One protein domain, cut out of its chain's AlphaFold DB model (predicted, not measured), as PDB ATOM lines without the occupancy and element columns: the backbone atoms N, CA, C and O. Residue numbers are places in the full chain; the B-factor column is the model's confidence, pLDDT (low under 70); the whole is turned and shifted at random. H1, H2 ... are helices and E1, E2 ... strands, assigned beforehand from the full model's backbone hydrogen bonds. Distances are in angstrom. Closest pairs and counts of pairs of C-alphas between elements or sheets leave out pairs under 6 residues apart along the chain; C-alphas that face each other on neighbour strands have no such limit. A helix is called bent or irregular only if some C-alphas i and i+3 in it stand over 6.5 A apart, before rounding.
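What this domain is: This is residues 17 to 85 of the 96 residues of an uncharacterized protein of Synechococcus sp. BIOS-E4-1 (UniProt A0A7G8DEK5). A long hairpin of two strands, E1 and E2, reaches out from a small helical body, and its turn, residues 53 to 58, sticks out free at the far tip. Toward the other end of the hairpin lie the two helices, H1 with its first residues near the strands and H2 following the hairpin, together with a long loop, residues 30 to 44. The printed part has 69 residues, with two named helices and two named strands in the order H1, E1, E2, H2; the sheet has the order E1 - E2 and is antiparallel, and the class is mixed, helices and strands. The whole is only just compact, close to loose, with a radius of gyration of the C-alphas of 12.9 A, and elongated, spanning 40 by 23 by 23 A.

How they stand to each other: H1, residues 17 to 29, comes closest to E1, residues 45 to 53, at the C-alphas of Ile 18 and Val 45, 6.7 A apart. H1 and E2, residues 58 to 65, are near each other, with 6 pairs of C-alphas within 10 A. E1 bends by 59 degrees at residue 48. E1 and E2 form a hairpin, antiparallel at 158 degrees between their directions; N 48 and O 62 are 2.8 A apart and N 60 and O 51 are 2.8 A apart, both within hydrogen-bond range. H2, residues 72 to 85, and E1 are apart. H1 and H2 only just touch, with 3 pairs of C-alphas within 8 A, made by residues 25 to 29 of H1 and 81 to 84 of H2 alone. Their closest C-alphas, those of Ile 29 and Leu 81, are 7.2 A apart, and their lines are only just about perpendicular, at 73 degrees. In H2 every O i to N i+4 pair is within hydrogen-bond range, in H1 8 of 9.

Where its parts are: H1 begins at C-alpha 17, at (-33.268, -33.931, 18.984), and measures 16.2 A from first to last C-alpha. It is neither bent nor irregular, but only just: C-alphas 26 and 29 are 6.1 A apart. E1 measures 22.6 A and ends at C-alpha 53, at (-22.049, -36.323, 30.562). E2 measures 22.4 A. H2 measures 20.0 A and ends at C-alpha 85, at (-17.002, -24.343, 13.498).

The domain as a whole: The two C-alphas farthest apart are those of Asn 55 and Glu 70, 41.1 A. The printed part has no cut. The link from H1 to E1, 15 residues, is long; E1 to E2 is tight and E2 to H2 short. The mean pLDDT of the printed part is 89.6, and residue 56 is the one printed residue under 70.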
ATOM      1  N   VAL A  17     -34.716 -34.150  19.136       91.81
ATOM      2  CA  VAL A  17     -33.268 -33.931  18.984       91.81
ATOM      3  C   VAL A  17     -32.899 -33.626  17.531       91.81
ATOM      4  O   VAL A  17     -32.020 -32.804  17.280       91.81
ATOM      5  N   ILE A  18     -33.564 -34.273  16.570       94.44
ATOM      6  CA  ILE A  18     -33.327 -34.021  15.144       94.44
ATOM      7  C   ILE A  18     -33.881 -32.645  14.760       94.44
ATOM      8  O   ILE A  18     -33.193 -31.884  14.081       94.44
ATOM      9  N   CYS A  19     -35.081 -32.294  15.233       93.25
ATOM     10  CA  CYS A  19     -35.666 -30.972  14.999       93.25
ATOM     11  C   CYS A  19     -34.796 -29.849  15.567       93.25
ATOM     12  O   CYS A  19     -34.472 -28.908  14.844       93.25
ATOM     13  N   ASP A  20     -34.361 -29.979  16.821       92.38
ATOM     14  CA  ASP A  20     -33.493 -29.003  17.481       92.38
ATOM     15  C   ASP A  20     -32.162 -28.861  16.741       92.38
ATOM     16  O   ASP A  20     -31.679 -27.748  16.536       92.38
ATOM     17  N   PHE A  21     -31.578 -29.974  16.285       93.56
ATOM     18  CA  PHE A  21     -30.364 -29.956  15.473       93.56
ATOM     19  C   PHE A  21     -30.556 -29.174  14.165       93.56
ATOM     20  O   PHE A  21     -29.726 -28.324  13.838       93.56
ATOM     21  N   LEU A  22     -31.644 -29.428  13.431       95.06
ATOM     22  CA  LEU A  22     -31.934 -28.741  12.170       95.06
ATOM     23  C   LEU A  22     -32.179 -27.245  12.379       95.06
ATOM     24  O   LEU A  22     -31.580 -26.431  11.675       95.06
ATOM     25  N   LEU A  23     -32.993 -26.881  13.374       94.19
ATOM     26  CA  LEU A  23     -33.263 -25.487  13.738       94.19
ATOM     27  C   LEU A  23     -31.980 -24.762  14.144       94.19
ATOM     28  O   LEU A  23     -31.702 -23.658  13.675       94.19
ATOM     29  N   PHE A  24     -31.154 -25.401  14.971       91.31
ATOM     30  CA  PHE A  24     -29.883 -24.838  15.399       91.31
ATOM     31  C   PHE A  24     -28.935 -24.607  14.217       91.31
ATOM     32  O   PHE A  24     -28.360 -23.528  14.075       91.31
ATOM     33  N   VAL A  25     -28.774 -25.585  13.324       92.06
ATOM     34  CA  VAL A  25     -27.887 -25.427  12.163       92.06
ATOM     35  C   VAL A  25     -28.410 -24.357  11.203       92.06
ATOM     36  O   VAL A  25     -27.637 -23.486  10.797       92.06
ATOM     37  N   ALA A  26     -29.691 -24.400  10.838       93.62
ATOM     38  CA  ALA A  26     -30.267 -23.484   9.858       93.62
ATOM     39  C   ALA A  26     -30.321 -22.046  10.391       93.62
ATOM     40  O   ALA A  26     -29.685 -21.147   9.833       93.62
ATOM     41  N   GLU A  27     -31.020 -21.833  11.503       92.94
ATOM     42  CA  GLU A  27     -31.350 -20.489  11.971       92.94
ATOM     43  C   GLU A  27     -30.221 -19.888  12.801       92.94
ATOM     44  O   GLU A  27     -29.830 -18.742  12.583       92.94
ATOM     45  N   TRP A  28     -29.632 -20.662  13.714       87.88
ATOM     46  CA  TRP A  28     -28.636 -20.123  14.641       87.88
ATOM     47  C   TRP A  28     -27.227 -20.070  14.060       87.88
ATOM     48  O   TRP A  28     -26.508 -19.094  14.279       87.88
ATOM     49  N   ILE A  29     -26.805 -21.105  13.332       89.06
ATOM     50  CA  ILE A  29     -25.446 -21.147  12.779       89.06
ATOM     51  C   ILE A  29     -25.374 -20.483  11.406       89.06
ATOM     52  O   ILE A  29     -24.459 -19.697  11.143       89.06
ATOM     53  N   LEU A  30     -26.303 -20.814  10.509       91.00
ATOM     54  CA  LEU A  30     -26.258 -20.367   9.117       91.00
ATOM     55  C   LEU A  30     -27.083 -19.108   8.846       91.00
ATOM     56  O   LEU A  30     -26.888 -18.507   7.783       91.00
ATOM     57  N   ASN A  31     -27.927 -18.696   9.798       91.31
ATOM     58  CA  ASN A  31     -28.825 -17.546   9.703       91.31
ATOM     59  C   ASN A  31     -29.710 -17.597   8.445       91.31
ATOM     60  O   ASN A  31     -29.814 -16.626   7.694       91.31
ATOM     61  N   VAL A  32     -30.288 -18.773   8.185       91.31
ATOM     62  CA  VAL A  32     -31.255 -19.030   7.111       91.31
ATOM     63  C   VAL A  32     -32.515 -19.673   7.701       91.31
ATOM     64  O   VAL A  32     -32.400 -20.425   8.667       91.31
ATOM     65  N   PRO A  33     -33.712 -19.403   7.153       91.31
ATOM     66  CA  PRO A  33     -34.940 -20.011   7.657       91.31
ATOM     67  C   PRO A  33     -34.945 -21.525   7.414       91.31
ATOM     68  O   PRO A  33     -34.574 -21.977   6.327       91.31
ATOM     69  N   LEU A  34     -35.408 -22.302   8.398       91.44
ATOM     70  CA  LEU A  34     -35.695 -23.720   8.192       91.44
ATOM     71  C   LEU A  34     -37.048 -23.856   7.480       91.44
ATOM     72  O   LEU A  34     -38.107 -23.685   8.078       91.44
ATOM     73  N   ASN A  35     -37.015 -24.134   6.178       91.12
ATOM     74  CA  ASN A  35     -38.200 -24.324   5.343       91.12
ATOM     75  C   ASN A  35     -37.973 -25.463   4.331       91.12
ATOM     76  O   ASN A  35     -36.916 -26.090   4.318       91.12
ATOM     77  N   ASN A  36     -38.948 -25.703   3.449       85.38
ATOM     78  CA  ASN A  36     -38.879 -26.765   2.435       85.38
ATOM     79  C   ASN A  36     -37.747 -26.585   1.401       85.38
ATOM     80  O   ASN A  36     -37.480 -27.501   0.630       85.38
ATOM     81  N   GLU A  37     -37.102 -25.418   1.353       87.94
ATOM     82  CA  GLU A  37     -35.960 -25.143   0.475       87.94
ATOM     83  C   GLU A  37     -34.617 -25.394   1.174       87.94
ATOM     84  O   GLU A  37     -33.575 -25.427   0.513       87.94
ATOM     85  N   PHE A  38     -34.611 -25.575   2.502       92.38
ATOM     86  CA  PHE A  38     -33.392 -25.902   3.224       92.38
ATOM     87  C   PHE A  38     -32.909 -27.308   2.818       92.38
ATOM     88  O   PHE A  38     -33.664 -28.271   2.941       92.38
ATOM     89  N   PRO A  39     -31.656 -27.472   2.348       93.50
ATOM     90  CA  PRO A  39     -31.227 -28.721   1.710       93.50
ATOM     91  C   PRO A  39     -31.201 -29.980   2.581       93.50
ATOM     92  O   PRO A  39     -31.098 -31.072   2.027       93.50
ATOM     93  N   ILE A  40     -31.202 -29.842   3.909       94.25
ATOM     94  CA  ILE A  40     -31.125 -30.964   4.852       94.25
ATOM     95  C   ILE A  40     -32.468 -31.070   5.572       94.25
ATOM     96  O   ILE A  40     -32.794 -30.217   6.397       94.25
ATOM     97  N   GLY A  41     -33.234 -32.110   5.252       93.00
ATOM     98  CA  GLY A  41     -34.519 -32.400   5.880       93.00
ATOM     99  C   GLY A  41     -34.402 -33.283   7.123       93.00
ATOM    100  O   GLY A  41     -33.320 -33.736   7.494       93.00
ATOM    101  N   TYR A  42     -35.546 -33.555   7.751       92.50
ATOM    102  CA  TYR A  42     -35.650 -34.464   8.898       92.50
ATOM    103  C   TYR A  42     -35.181 -35.882   8.550       92.50
ATOM    104  O   TYR A  42     -34.308 -36.421   9.227       92.50
ATOM    105  N   ASP A  43     -35.669 -36.428   7.434       91.94
ATOM    106  CA  ASP A  43     -35.351 -37.793   6.983       91.94
ATOM    107  C   ASP A  43     -33.889 -37.975   6.556       91.94
ATOM    108  O   ASP A  43     -33.390 -39.092   6.430       91.94
ATOM    109  N   ASP A  44     -33.174 -36.869   6.350       93.56
ATOM    110  CA  ASP A  44     -31.756 -36.901   6.018       93.56
ATOM    111  C   ASP A  44     -30.873 -37.111   7.242       93.56
ATOM    112  O   ASP A  44     -29.682 -37.385   7.085       93.56
ATOM    113  N   VAL A  45     -31.417 -36.949   8.449       94.69
ATOM    114  CA  VAL A  45     -30.649 -36.921   9.689       94.69
ATOM    115  C   VAL A  45     -30.974 -38.137  10.542       94.69
ATOM    116  O   VAL A  45     -32.123 -38.501  10.759       94.69
ATOM    117  N   THR A  46     -29.943 -38.770  11.091       94.62
ATOM    118  CA  THR A  46     -30.106 -39.891  12.022       94.62
ATOM    119  C   THR A  46     -29.218 -39.707  13.244       94.62
ATOM    120  O   THR A  46     -28.061 -39.300  13.134       94.62
ATOM    121  N   VAL A  47     -29.749 -40.030  14.425       93.88
ATOM    122  CA  VAL A  47     -28.958 -40.111  15.660       93.88
ATOM    123  C   VAL A  47     -28.228 -41.454  15.672       93.88
ATOM    124  O   VAL A  47     -28.854 -42.499  15.816       93.88
ATOM    125  N   ILE A  48     -26.903 -41.433  15.533       95.31
ATOM    126  CA  ILE A  48     -26.068 -42.645  15.541       95.31
ATOM    127  C   ILE A  48     -25.828 -43.137  16.961       95.31
ATOM    128  O   ILE A  48     -25.892 -44.331  17.244       95.31
ATOM    129  N   CYS A  49     -25.506 -42.215  17.863       92.12
ATOM    130  CA  CYS A  49     -25.320 -42.538  19.264       92.12
ATOM    131  C   CYS A  49     -25.620 -41.329  20.142       92.12
ATOM    132  O   CYS A  49     -25.565 -40.180  19.703       92.12
ATOM    133  N   SER A  50     -25.921 -41.607  21.405       89.88
ATOM    134  CA  SER A  50     -26.081 -40.598  22.441       89.88
ATOM    135  C   SER A  50     -25.210 -40.944  23.638       89.88
ATOM    136  O   SER A  50     -25.098 -42.114  24.012       89.88
ATOM    137  N   ARG A  51     -24.640 -39.929  24.277       87.25
ATOM    138  CA  ARG A  51     -23.868 -40.055  25.510       87.25
ATOM    139  C   ARG A  51     -24.377 -39.049  26.531       87.25
ATOM    140  O   ARG A  51     -24.554 -37.880  26.219       87.25
ATOM    141  N   GLN A  52     -24.528 -39.482  27.776       85.94
ATOM    142  CA  GLN A  52     -24.711 -38.564  28.898       85.94
ATOM    143  C   GLN A  52     -23.352 -38.149  29.480       85.94
ATOM    144  O   GLN A  52     -22.450 -38.979  29.642       85.94
ATOM    145  N   ARG A  53     -23.196 -36.864  29.810       78.94
ATOM    146  CA  ARG A  53     -22.049 -36.323  30.562       78.94
ATOM    147  C   ARG A  53     -22.507 -35.613  31.835       78.94
ATOM    148  O   ARG A  53     -23.607 -35.071  31.913       78.94
ATOM    149  N   GLY A  54     -21.624 -35.609  32.838       71.31
ATOM    150  CA  GLY A  54     -21.896 -35.048  34.165       71.31
ATOM    151  C   GLY A  54     -22.882 -35.898  34.975       71.31
ATOM    152  O   GLY A  54     -23.029 -37.091  34.716       71.31
ATOM    153  N   ASN A  55     -23.589 -35.277  35.923       76.12
ATOM    154  CA  ASN A  55     -24.636 -35.914  36.742       76.12
ATOM    155  C   ASN A  55     -25.942 -36.184  35.952       76.12
ATOM    156  O   ASN A  55     -27.030 -36.119  36.516       76.12
ATOM    157  N   GLY A  56     -25.852 -36.435  34.641       65.12
ATOM    158  CA  GLY A  56     -26.996 -36.727  33.770       65.12
ATOM    159  C   GLY A  56     -27.723 -35.509  33.190       65.12
ATOM    160  O   GLY A  56     -28.717 -35.682  32.499       65.12
ATOM    161  N   SER A  57     -27.244 -34.285  33.429       71.25
ATOM    162  CA  SER A  57     -27.883 -33.054  32.935       71.25
ATOM    163  C   SER A  57     -27.478 -32.651  31.513       71.25
ATOM    164  O   SER A  57     -28.149 -31.817  30.913       71.25
ATOM    165  N   GLN A  58     -26.400 -33.220  30.959       74.31
ATOM    166  CA  GLN A  58     -25.949 -32.940  29.593       74.31
ATOM    167  C   GLN A  58     -26.030 -34.192  28.724       74.31
ATOM    168  O   GLN A  58     -25.493 -35.243  29.079       74.31
ATOM    169  N   HIS A  59     -26.680 -34.053  27.570       84.62
ATOM    170  CA  HIS A  59     -26.796 -35.089  26.551       84.62
ATOM    171  C   HIS A  59     -26.021 -34.659  25.302       84.62
ATOM    172  O   HIS A  59     -26.243 -33.577  24.764       84.62
ATOM    173  N   GLU A  60     -25.108 -35.510  24.853       87.88
ATOM    174  CA  GLU A  60     -24.357 -35.364  23.611       87.88
ATOM    175  C   GLU A  60     -24.911 -36.359  22.587       87.88
ATOM    176  O   GLU A  60     -25.158 -37.519  22.922       87.88
ATOM    177  N   TYR A  61     -25.074 -35.923  21.340       91.44
ATOM    178  CA  TYR A  61     -25.583 -36.751  20.248       91.44
ATOM    179  C   TYR A  61     -24.608 -36.729  19.073       91.44
ATOM    180  O   TYR A  61     -24.121 -35.668  18.677       91.44
ATOM    181  N   LEU A  62     -24.330 -37.902  18.507       92.69
ATOM    182  CA  LEU A  62     -23.660 -38.028  17.220       92.69
ATOM    183  C   LEU A  62     -24.724 -38.104  16.127       92.69
ATOM    184  O   LEU A  62     -25.474 -39.078  16.062       92.69
ATOM    185  N   MET A  63     -24.760 -37.088  15.272       93.12
ATOM    186  CA  MET A  63     -25.701 -36.988  14.158       93.12
ATOM    187  C   MET A  63     -25.012 -37.410  12.856       93.12
ATOM    188  O   MET A  63     -23.887 -36.986  12.585       93.12
ATOM    189  N   GLN A  64     -25.686 -38.212  12.039       94.06
ATOM    190  CA  GLN A  64     -25.294 -38.513  10.662       94.06
ATOM    191  C   GLN A  64     -26.245 -37.809   9.697       94.06
ATOM    192  O   GLN A  64     -27.444 -37.770   9.949       94.06
ATOM    193  N   ILE A  65     -25.699 -37.280   8.599       93.12
ATOM    194  CA  ILE A  65     -26.471 -36.739   7.476       93.12
ATOM    195  C   ILE A  65     -26.267 -37.659   6.267       93.12
ATOM    196  O   ILE A  65     -25.129 -37.909   5.859       93.12
ATOM    197  N   SER A  66     -27.360 -38.159   5.704       92.56
ATOM    198  CA  SER A  66     -27.385 -39.107   4.589       92.56
ATOM    199  C   SER A  66     -27.355 -38.413   3.223       92.56
ATOM    200  O   SER A  66     -27.771 -37.263   3.063       92.56
ATOM    201  N   GLY A  67     -26.855 -39.122   2.206       88.38
ATOM    202  CA  GLY A  67     -26.877 -38.659   0.810       88.38
ATOM    203  C   GLY A  67     -25.969 -37.460   0.505       88.38
ATOM    204  O   GLY A  67     -26.179 -36.773  -0.491       88.38
ATOM    205  N   LEU A  68     -24.960 -37.190   1.341       85.25
ATOM    206  CA  LEU A  68     -24.048 -36.050   1.168       85.25
ATOM    207  C   LEU A  68     -23.230 -36.108  -0.130       85.25
ATOM    208  O   LEU A  68     -22.954 -35.072  -0.726       85.25
ATOM    209  N   THR A  69     -22.816 -37.301  -0.560       80.81
ATOM    210  CA  THR A  69     -21.941 -37.487  -1.730       80.81
ATOM    211  C   THR A  69     -22.641 -37.228  -3.058       80.81
ATOM    212  O   THR A  69     -21.982 -36.886  -4.032       80.81
ATOM    213  N   GLU A  70     -23.963 -37.379  -3.096       84.56
ATOM    214  CA  GLU A  70     -24.770 -37.301  -4.320       84.56
ATOM    215  C   GLU A  70     -25.594 -36.005  -4.394       84.56
ATOM    216  O   GLU A  70     -26.272 -35.753  -5.387       84.56
ATOM    217  N   ASN A  71     -25.537 -35.161  -3.356       90.62
ATOM    218  CA  ASN A  71     -26.367 -33.968  -3.230       90.62
ATOM    219  C   ASN A  71     -25.519 -32.718  -2.947       90.62
ATOM    220  O   ASN A  71     -25.148 -32.417  -1.809       90.62
ATOM    221  N   GLU A  72     -25.237 -31.969  -4.014       92.12
ATOM    222  CA  GLU A  72     -24.448 -30.733  -3.965       92.12
ATOM    223  C   GLU A  72     -25.008 -29.670  -2.997       92.12
ATOM    224  O   GLU A  72     -24.232 -29.132  -2.198       92.12
ATOM    225  N   PRO A  73     -26.326 -29.385  -2.971       92.62
ATOM    226  CA  PRO A  73     -26.916 -28.504  -1.964       92.62
ATOM    227  C   PRO A  73     -26.613 -28.916  -0.514       92.62
ATOM    228  O   PRO A  73     -26.166 -28.080   0.277       92.62
ATOM    229  N   LYS A  74     -26.785 -30.199  -0.162       93.50
ATOM    230  CA  LYS A  74     -26.477 -30.711   1.188       93.50
ATOM    231  C   LYS A  74     -24.999 -30.551   1.527       93.50
ATOM    232  O   LYS A  74     -24.651 -30.099   2.621       93.50
ATOM    233  N   ARG A  75     -24.121 -30.867   0.573       92.94
ATOM    234  CA  ARG A  75     -22.673 -30.704   0.731       92.94
ATOM    235  C   ARG A  75     -22.291 -29.243   0.974       92.94
ATOM    236  O   ARG A  75     -21.523 -28.965   1.891       92.94
ATOM    237  N   SER A  76     -22.877 -28.310   0.226       92.19
ATOM    238  CA  SER A  76     -22.633 -26.871   0.388       92.19
ATOM    239  C   SER A  76     -23.006 -26.363   1.788       92.19
ATOM    240  O   SER A  76     -22.253 -25.598   2.402       92.19
ATOM    241  N   VAL A  77     -24.136 -26.826   2.335       91.94
ATOM    242  CA  VAL A  77     -24.557 -26.520   3.712       91.94
ATOM    243  C   VAL A  77     -23.531 -27.033   4.723       91.94
ATOM    244  O   VAL A  77     -23.083 -26.270   5.585       91.94
ATOM    245  N   LEU A  78     -23.098 -28.288   4.585       91.00
ATOM    246  CA  LEU A  78     -22.099 -28.885   5.472       91.00
ATOM    247  C   LEU A  78     -20.751 -28.154   5.395       91.00
ATOM    248  O   LEU A  78     -20.138 -27.877   6.423       91.00
ATOM    249  N   GLU A  79     -20.296 -27.779   4.202       91.94
ATOM    250  CA  GLU A  79     -19.062 -27.010   4.027       91.94
ATOM    251  C   GLU A  79     -19.135 -25.631   4.692       91.94
ATOM    252  O   GLU A  79     -18.163 -25.189   5.313       91.94
ATOM    253  N   ARG A  80     -20.280 -24.939   4.596       92.38
ATOM    254  CA  ARG A  80     -20.504 -23.667   5.307       92.38
ATOM    255  C   ARG A  80     -20.445 -23.866   6.818       92.38
ATOM    256  O   ARG A  80     -19.756 -23.096   7.489       92.38
ATOM    257  N   LEU A  81     -21.107 -24.901   7.333       90.31
ATOM    258  CA  LEU A  81     -21.073 -25.257   8.751       90.31
ATOM    259  C   LEU A  81     -19.633 -25.534   9.211       90.31
ATOM    260  O   LEU A  81     -19.164 -24.919  10.171       90.31
ATOM    261  N   LEU A  82     -18.894 -26.374   8.478       90.12
ATOM    262  CA  LEU A  82     -17.493 -26.705   8.762       90.12
ATOM    263  C   LEU A  82     -16.607 -25.455   8.787       90.12
ATOM    264  O   LEU A  82     -15.809 -25.290   9.712       90.12
ATOM    265  N   LYS A  83     -16.777 -24.541   7.826       91.31
ATOM    266  CA  LYS A  83     -16.045 -23.265   7.784       91.31
ATOM    267  C   LYS A  83     -16.315 -22.372   8.990       91.31
ATOM    268  O   LYS A  83     -15.460 -21.545   9.292       91.31
ATOM    269  N   ILE A  84     -17.476 -22.472   9.637       88.94
ATOM    270  CA  ILE A  84     -17.816 -21.692  10.836       88.94
ATOM    271  C   ILE A  84     -17.213 -22.344  12.077       88.94
ATOM    272  O   ILE A  84     -16.490 -21.675  12.812       88.94
ATOM    273  N   VAL A  85     -17.446 -23.642  12.279       85.38
ATOM    274  CA  VAL A  85     -17.002 -24.343  13.498       85.38
ATOM    275  C   VAL A  85     -15.479 -24.457  13.603       85.38
ATOM    276  O   VAL A  85     -14.951 -24.550  14.705       85.38
TER     277      VAL A  85